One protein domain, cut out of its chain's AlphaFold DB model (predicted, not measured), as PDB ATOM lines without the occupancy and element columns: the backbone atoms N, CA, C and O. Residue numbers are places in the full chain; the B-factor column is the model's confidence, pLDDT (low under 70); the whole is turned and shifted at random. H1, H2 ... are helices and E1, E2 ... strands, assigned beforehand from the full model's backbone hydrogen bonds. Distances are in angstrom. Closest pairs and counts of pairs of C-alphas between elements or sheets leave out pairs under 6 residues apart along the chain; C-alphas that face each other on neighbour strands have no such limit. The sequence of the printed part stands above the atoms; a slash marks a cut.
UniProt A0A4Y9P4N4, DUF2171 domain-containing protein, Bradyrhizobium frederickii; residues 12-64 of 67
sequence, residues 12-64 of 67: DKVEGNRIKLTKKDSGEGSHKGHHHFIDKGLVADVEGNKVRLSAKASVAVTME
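AT A GLANCE: This is residues 12 to 64 of the 67 residues of the protein "DUF2171 domain-containing protein" of Bradyrhizobium frederickii (UniProt A0A4Y9P4N4). A small three-stranded sheet, E1, E2 and E3, makes the body, with a separate hairpin of two strands, E4 and E5, at one end of the longest axis and the long loop of residues 22 to 36 reaching to the other end. A short helix, H1, sits near the edge of the sheet where E3 lies and only grazes it. The printed part has 53 residues, with five named strands and then one named helix in the order E1 E2 E3 E4 E5 H1; both sheets, E1 - E2 - E3 and E4 - E5, are antiparallel. The class is mixed, helices and strands, with 26 residues, under half, in named elements. The whole is compact, with a radius of gyration of the C-alphas of 10.9 A and spans of 30 by 21 by 18 A.

IN THESE COORDINATES: Find C-alpha 12 at (64.303, 58.764, 82.844); from there E1 runs through residues 12 to 15, 9.8 A. After a tight link, E2 takes residues 18 to 21, 9.5 A. Beyond the long link come E3, residues 37 to 39, and E4, residues 43 to 47, which begins at C-alpha 43 at (57.254, 53.747, 69.909) and measures 11.1 A. E5 follows with residues 50 to 53, 9.8 A. H1, residues 57 to 62, 8.8 A, ends at C-alpha 62 at (53.513, 43.944, 81.278).

HOW THE PARTS SIT: Start with E1, E2 and E3, a meander, each strand the antiparallel neighbour of the one before. In the hairpin of E1 and E2, at 164 degrees, look for N 20 and O 13, 2.7 A apart, within hydrogen-bond range. In the hairpin of E2 and E3, at 146 degrees, N 19 and O 38 are within range at 2.7 A. E1 and E3 are edge strands. E3 and E4 meet only through their link. In the hairpin of E4 and E5, at 158 degrees, N 44 and O 52 are within range at 2.8 A. E3 and E5 are apart, and so are E4 and H1. H1 is on the three-stranded sheet but only grazes it with residues 60 to 62; the closest C-alphas of E3 and H1, those of Ile 38 and Ala 60, are 7.0 A apart. Within H1, 1 of 2 O i to N i+4 pairs is within range.

THE WHOLE: The two C-alphas farthest apart are those of Ser 30, in the long link, and Gly 48, between E4 and E5, at 32.3 A. The printed part has no cut. The link from E2 to E3, 15 residues, is long; the other links are tight. The mean pLDDT of the printed part is 76.0, and this predicted model is under 70 at residues 24 to 35 and 58 to 64.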
ATOM      1  N   ASP A  12      63.076  58.420  82.116       87.88
ATOM      2  CA  ASP A  12      64.303  58.764  82.844       87.88
ATOM      3  C   ASP A  12      65.467  58.940  81.863       87.88
ATOM      4  O   ASP A  12      66.131  59.975  81.829       87.88
ATOM      5  N   LYS A  13      65.694  57.933  81.007       89.25
ATOM      6  CA  LYS A  13      66.787  57.932  80.025       89.25
ATOM      7  C   LYS A  13      66.506  56.975  78.868       89.25
ATOM      8  O   LYS A  13      65.717  56.050  78.995       89.25
ATOM      9  N   VAL A  14      67.187  57.153  77.739       87.94
ATOM     10  CA  VAL A  14      67.240  56.151  76.664       87.94
ATOM     11  C   VAL A  14      68.582  55.418  76.732       87.94
ATOM     12  O   VAL A  14      69.638  56.051  76.732       87.94
ATOM     13  N   GLU A  15      68.543  54.091  76.807       86.44
ATOM     14  CA  GLU A  15      69.706  53.203  76.875       86.44
ATOM     15  C   GLU A  15      69.686  52.245  75.677       86.44
ATOM     16  O   GLU A  15      68.954  51.256  75.641       86.44
ATOM     17  N   GLY A  16      70.480  52.563  74.649       87.00
ATOM     18  CA  GLY A  16      70.489  51.810  73.394       87.00
ATOM     19  C   GLY A  16      69.122  51.846  72.705       87.00
ATOM     20  O   GLY A  16      68.638  52.915  72.336       87.00
ATOM     21  N   ASN A  17      68.499  50.675  72.555       86.25
ATOM     22  CA  ASN A  17      67.152  50.523  71.992       86.25
ATOM     23  C   ASN A  17      66.047  50.472  73.054       86.25
ATOM     24  O   ASN A  17      64.923  50.095  72.744       86.25
ATOM     25  N   ARG A  18      66.340  50.853  74.300       85.69
ATOM     26  CA  ARG A  18      65.379  50.801  75.403       85.69
ATOM     27  C   ARG A  18      65.156  52.183  75.993       85.69
ATOM     28  O   ARG A  18      66.075  52.990  76.101       85.69
ATOM     29  N   ILE A  19      63.930  52.442  76.407       87.56
ATOM     30  CA  ILE A  19      63.504  53.657  77.088       87.56
ATOM     31  C   ILE A  19      63.318  53.296  78.552       87.56
ATOM     32  O   ILE A  19      62.391  52.575  78.906       87.56
ATOM     33  N   LYS A  20      64.216  53.791  79.393       86.12
ATOM     34  CA  LYS A  20      64.179  53.636  80.838       86.12
ATOM     35  C   LYS A  20      63.163  54.605  81.428       86.12
ATOM     36  O   LYS A  20      63.230  55.806  81.158       86.12
ATOM     37  N   LEU A  21      62.246  54.100  82.242       85.62
ATOM     38  CA  LEU A  21      61.282  54.906  82.981       85.62
ATOM     39  C   LEU A  21      61.824  55.317  84.352       85.62
ATOM     40  O   LEU A  21      62.725  54.688  84.924       85.62
ATOM     41  N   THR A  22      61.257  56.396  84.889       83.38
ATOM     42  CA  THR A  22      61.586  56.837  86.242       83.38
ATOM     43  C   THR A  22      61.118  55.810  87.268       83.38
ATOM     44  O   THR A  22      60.082  55.161  87.115       83.38
ATOM     45  N   LYS A  23      61.865  55.705  88.370       73.62
ATOM     46  CA  LYS A  23      61.555  54.785  89.474       73.62
ATOM     47  C   LYS A  23      60.184  55.050  90.108       73.62
ATOM     48  O   LYS A  23      59.566  54.141  90.645       73.62
ATOM     49  N   LYS A  24      59.714  56.301  90.056       69.31
ATOM     50  CA  LYS A  24      58.402  56.707  90.580       69.31
ATOM     51  C   LYS A  24      57.256  56.093  89.777       69.31
ATOM     52  O   LYS A  24      56.233  55.753  90.357       69.31
ATOM     53  N   ASP A  25      57.461  55.933  88.475       68.44
ATOM     54  CA  ASP A  25      56.475  55.355  87.565       68.44
ATOM     55  C   ASP A  25      56.657  53.843  87.411       68.44
ATOM     56  O   ASP A  25      55.988  53.224  86.593       68.44
ATOM     57  N   SER A  26      57.533  53.229  88.219       60.38
ATOM     58  CA  SER A  26      57.789  51.790  88.169       60.38
ATOM     59  C   SER A  26      56.733  50.928  88.894       60.38
ATOM     60  O   SER A  26      56.996  49.802  89.306       60.38
ATOM     61  N   GLY A  27      55.509  51.449  89.035       57.00
ATOM     62  CA  GLY A  27      54.374  50.769  89.664       57.00
ATOM     63  C   GLY A  27      54.434  50.664  91.198       57.00
ATOM     64  O   GLY A  27      55.459  50.883  91.844       57.00
ATOM     65  N   GLU A  28      53.294  50.304  91.797       48.56
ATOM     66  CA  GLU A  28      53.197  49.785  93.168       48.56
ATOM     67  C   GLU A  28      52.921  48.273  93.121       48.56
ATOM     68  O   GLU A  28      52.137  47.815  92.295       48.56
ATOM     69  N   GLY A  29      53.540  47.493  94.015       54.97
ATOM     70  CA  GLY A  29      53.367  46.032  94.087       54.97
ATOM     71  C   GLY A  29      54.666  45.266  93.821       54.97
ATOM     72  O   GLY A  29      55.730  45.712  94.241       54.97
ATOM     73  N   SER A  30      54.601  44.121  93.135       47.44
ATOM     74  CA  SER A  30      55.762  43.246  92.868       47.44
ATOM     75  C   SER A  30      56.881  43.900  92.041       47.44
ATOM     76  O   SER A  30      57.998  43.407  92.047       47.44
ATOM     77  N   HIS A  31      56.602  45.038  91.401       54.22
ATOM     78  CA  HIS A  31      57.531  45.808  90.563       54.22
ATOM     79  C   HIS A  31      58.259  46.922  91.360       54.22
ATOM     80  O   HIS A  31      58.971  47.763  90.808       54.22
ATOM     81  N   LYS A  32      58.086  46.969  92.692       53.66
ATOM     82  CA  LYS A  32      58.602  48.047  93.545       53.66
ATOM     83  C   LYS A  32      60.118  47.927  93.735       53.66
ATOM     84  O   LYS A  32      60.590  47.198  94.600       53.66
ATOM     85  N   GLY A  33      60.879  48.727  92.991       57.19
ATOM     86  CA  GLY A  33      62.309  48.939  93.248       57.19
ATOM     87  C   GLY A  33      63.222  48.844  92.031       57.19
ATOM     88  O   GLY A  33      64.364  49.304  92.130       57.19
ATOM     89  N   HIS A  34      62.714  48.343  90.906       63.19
ATOM     90  CA  HIS A  34      63.458  48.179  89.658       63.19
ATOM     91  C   HIS A  34      63.111  49.288  88.661       63.19
ATOM     92  O   HIS A  34      62.129  50.007  88.833       63.19
ATOM     93  N   HIS A  35      63.977  49.490  87.669       68.44
ATOM     94  CA  HIS A  35      63.704  50.413  86.574       68.44
ATOM     95  C   HIS A  35      63.000  49.672  85.452       68.44
ATOM     96  O   HIS A  35      63.518  48.667  84.971       68.44
ATOM     97  N   HIS A  36      61.891  50.236  84.991       76.69
ATOM     98  CA  HIS A  36      61.188  49.703  83.834       76.69
ATOM     99  C   HIS A  36      61.814  50.167  82.544       76.69
ATOM    100  O   HIS A  36      62.266  51.309  82.422       76.69
ATOM    101  N   PHE A  37      61.815  49.268  81.572       79.19
ATOM    102  CA  PHE A  37      62.313  49.532  80.240       79.19
ATOM    103  C   PHE A  37      61.222  49.235  79.225       79.19
ATOM    104  O   PHE A  37      60.600  48.180  79.255       79.19
ATOM    105  N   ILE A  38      61.033  50.165  78.298       80.81
ATOM    106  CA  ILE A  38      60.169  49.997  77.133       80.81
ATOM    107  C   ILE A  38      61.062  49.855  75.908       80.81
ATOM    108  O   ILE A  38      61.949  50.681  75.687       80.81
ATOM    109  N   ASP A  39      60.828  48.836  75.088       84.44
ATOM    110  CA  ASP A  39      61.537  48.715  73.819       84.44
ATOM    111  C   ASP A  39      61.164  49.870  72.875       84.44
ATOM    112  O   ASP A  39      59.992  50.215  72.699       84.44
ATOM    113  N   LYS A  40      62.168  50.482  72.245       85.69
ATOM    114  CA  LYS A  40      61.978  51.593  71.309       85.69
ATOM    115  C   LYS A  40      61.144  51.186  70.087       85.69
ATOM    116  O   LYS A  40      60.486  52.041  69.504       85.69
ATOM    117  N   GLY A  41      61.118  49.908  69.717       86.00
ATOM    118  CA  GLY A  41      60.244  49.358  68.680       86.00
ATOM    119  C   GLY A  41      58.750  49.464  69.005       86.00
ATOM    120  O   GLY A  41      57.926  49.403  68.098       86.00
ATOM    121  N   LEU A  42      58.386  49.690  70.272       85.31
ATOM    122  CA  LEU A  42      57.009  49.975  70.681       85.31
ATOM    123  C   LEU A  42      56.642  51.458  70.557       85.31
ATOM    124  O   LEU A  42      55.505  51.822  70.849       85.31
ATOM    125  N   VAL A  43      57.559  52.333  70.143       88.06
ATOM    126  CA  VAL A  43      57.254  53.747  69.909       88.06
ATOM    127  C   VAL A  43      56.538  53.893  68.572       88.06
ATOM    128  O   VAL A  43      57.095  53.592  67.522       88.06
ATOM    129  N   ALA A  44      55.299  54.375  68.621       90.56
ATOM    130  CA  ALA A  44      54.524  54.715  67.435       90.56
ATOM    131  C   ALA A  44      54.814  56.140  66.959       90.56
ATOM    132  O   ALA A  44      54.870  56.377  65.758       90.56
ATOM    133  N   ASP A  45      54.971  57.083  67.894       90.12
ATOM    134  CA  ASP A  45      55.181  58.492  67.570       90.12
ATOM    135  C   ASP A  45      55.846  59.259  68.724       90.12
ATOM    136  O   ASP A  45      55.806  58.832  69.884       90.12
ATOM    137  N   VAL A  46      56.441  60.410  68.411       89.69
ATOM    138  CA  VAL A  46      57.005  61.349  69.387       89.69
ATOM    139  C   VAL A  46      56.479  62.750  69.093       89.69
ATOM    140  O   VAL A  46      56.870  63.388  68.120       89.69
ATOM    141  N   GLU A  47      55.627  63.255  69.983       88.69
ATOM    142  CA  GLU A  47      55.032  64.585  69.879       88.69
ATOM    143  C   GLU A  47      55.649  65.512  70.931       88.69
ATOM    144  O   GLU A  47      55.337  65.445  72.127       88.69
ATOM    145  N   GLY A  48      56.572  66.371  70.492       89.69
ATOM    146  CA  GLY A  48      57.343  67.242  71.377       89.69
ATOM    147  C   GLY A  48      58.084  66.433  72.443       89.69
ATOM    148  O   GLY A  48      59.002  65.681  72.133       89.69
ATOM    149  N   ASN A  49      57.648  66.560  73.699       86.75
ATOM    150  CA  ASN A  49      58.238  65.859  74.846       86.75
ATOM    151  C   ASN A  49      57.437  64.615  75.277       86.75
ATOM    152  O   ASN A  49      57.644  64.099  76.376       86.75
ATOM    153  N   LYS A  50      56.483  64.147  74.464       87.31
ATOM    154  CA  LYS A  50      55.647  62.978  74.766       87.31
ATOM    155  C   LYS A  50      55.920  61.856  73.775       87.31
ATOM    156  O   LYS A  50      55.806  62.033  72.570       87.31
ATOM    157  N   VAL A  51      56.198  60.671  74.305       89.44
ATOM    158  CA  VAL A  51      56.310  59.441  73.515       89.44
ATOM    159  C   VAL A  51      54.958  58.735  73.501       89.44
ATOM    160  O   VAL A  51      54.369  58.490  74.564       89.44
ATOM    161  N   ARG A  52      54.462  58.399  72.311       89.75
ATOM    162  CA  ARG A  52      53.265  57.585  72.112       89.75
ATOM    163  C   ARG A  52      53.668  56.171  71.722       89.75
ATOM    164  O   ARG A  52      54.440  55.967  70.789       89.75
ATOM    165  N   LEU A  53      53.137  55.197  72.445       88.56
ATOM    166  CA  LEU A  53      53.395  53.787  72.207       88.56
ATOM    167  C   LEU A  53      52.350  53.205  71.259       88.56
ATOM    168  O   LEU A  53      51.196  53.637  71.244       88.56
ATOM    169  N   SER A  54      52.758  52.195  70.499       86.25
ATOM    170  CA  SER A  54      51.875  51.355  69.687       86.25
ATOM    171  C   SER A  54      51.062  50.382  70.547       86.25
ATOM    172  O   SER A  54      49.964  49.981  70.160       86.25
ATOM    173  N   ALA A  55      51.559  50.043  71.740       83.12
ATOM    174  CA  ALA A  55      50.876  49.195  72.713       83.12
ATOM    175  C   ALA A  55      49.981  50.001  73.672       83.12
ATOM    176  O   ALA A  55      50.255  51.163  73.990       83.12
ATOM    177  N   LYS A  56      48.910  49.365  74.168       79.31
ATOM    178  CA  LYS A  56      48.088  49.901  75.269       79.31
ATOM    179  C   LYS A  56      48.918  50.042  76.542       79.31
ATOM    180  O   LYS A  56      49.850  49.265  76.747       79.31
ATOM    181  N   ALA A  57      48.554  50.983  77.414       73.19
ATOM    182  CA  ALA A  57      49.339  51.260  78.612       73.19
ATOM    183  C   ALA A  57      49.477  50.042  79.535       73.19
ATOM    184  O   ALA A  57      50.571  49.748  80.002       73.19
ATOM    185  N   SER A  58      48.397  49.277  79.705       67.75
ATOM    186  CA  SER A  58      48.400  48.043  80.498       67.75
ATOM    187  C   SER A  58      49.304  46.948  79.932       67.75
ATOM    188  O   SER A  58      49.804  46.133  80.692       67.75
ATOM    189  N   VAL A  59      49.533  46.930  78.616       66.25
ATOM    190  CA  VAL A  59      50.386  45.931  77.953       66.25
ATOM    191  C   VAL A  59      51.847  46.369  77.963       66.25
ATOM    192  O   VAL A  59      52.732  45.546  78.182       66.25
ATOM    193  N   ALA A  60      52.100  47.667  77.771       60.91
ATOM    194  CA  ALA A  60      53.442  48.241  77.845       60.91
ATOM    195  C   ALA A  60      54.081  48.028  79.227       60.91
ATOM    196  O   ALA A  60      55.266  47.728  79.288       60.91
ATOM    197  N   VAL A  61      53.279  48.105  80.297       59.12
ATOM    198  CA  VAL A  61      53.703  47.793  81.674       59.12
ATOM    199  C   VAL A  61      53.938  46.287  81.882       59.12
ATOM    200  O   VAL A  61      54.778  45.887  82.666       59.12
ATOM    201  N   THR A  62      53.256  45.397  81.155       54.88
ATOM    202  CA  THR A  62      53.513  43.944  81.278       54.88
ATOM    203  C   THR A  62      54.682  43.430  80.431       54.88
ATOM    204  O   THR A  62      55.116  42.302  80.632       54.88
ATOM    205  N   MET A  63      55.181  44.222  79.473       54.84
ATOM    206  CA  MET A  63      56.337  43.879  78.623       54.84
ATOM    207  C   MET A  63      57.669  44.399  79.186       54.84
ATOM    208  O   MET A  63      58.681  44.416  78.485       54.84
ATOM    209  N   GLU A  64      57.658  44.836  80.443       55.72
ATOM    210  CA  GLU A  64      58.831  45.239  81.205       55.72
ATOM    211  C   GLU A  64      59.769  44.027  81.348       55.72
ATOM    212  O   GLU A  64      59.472  43.076  82.067       55.72
TER     213      GLU A  64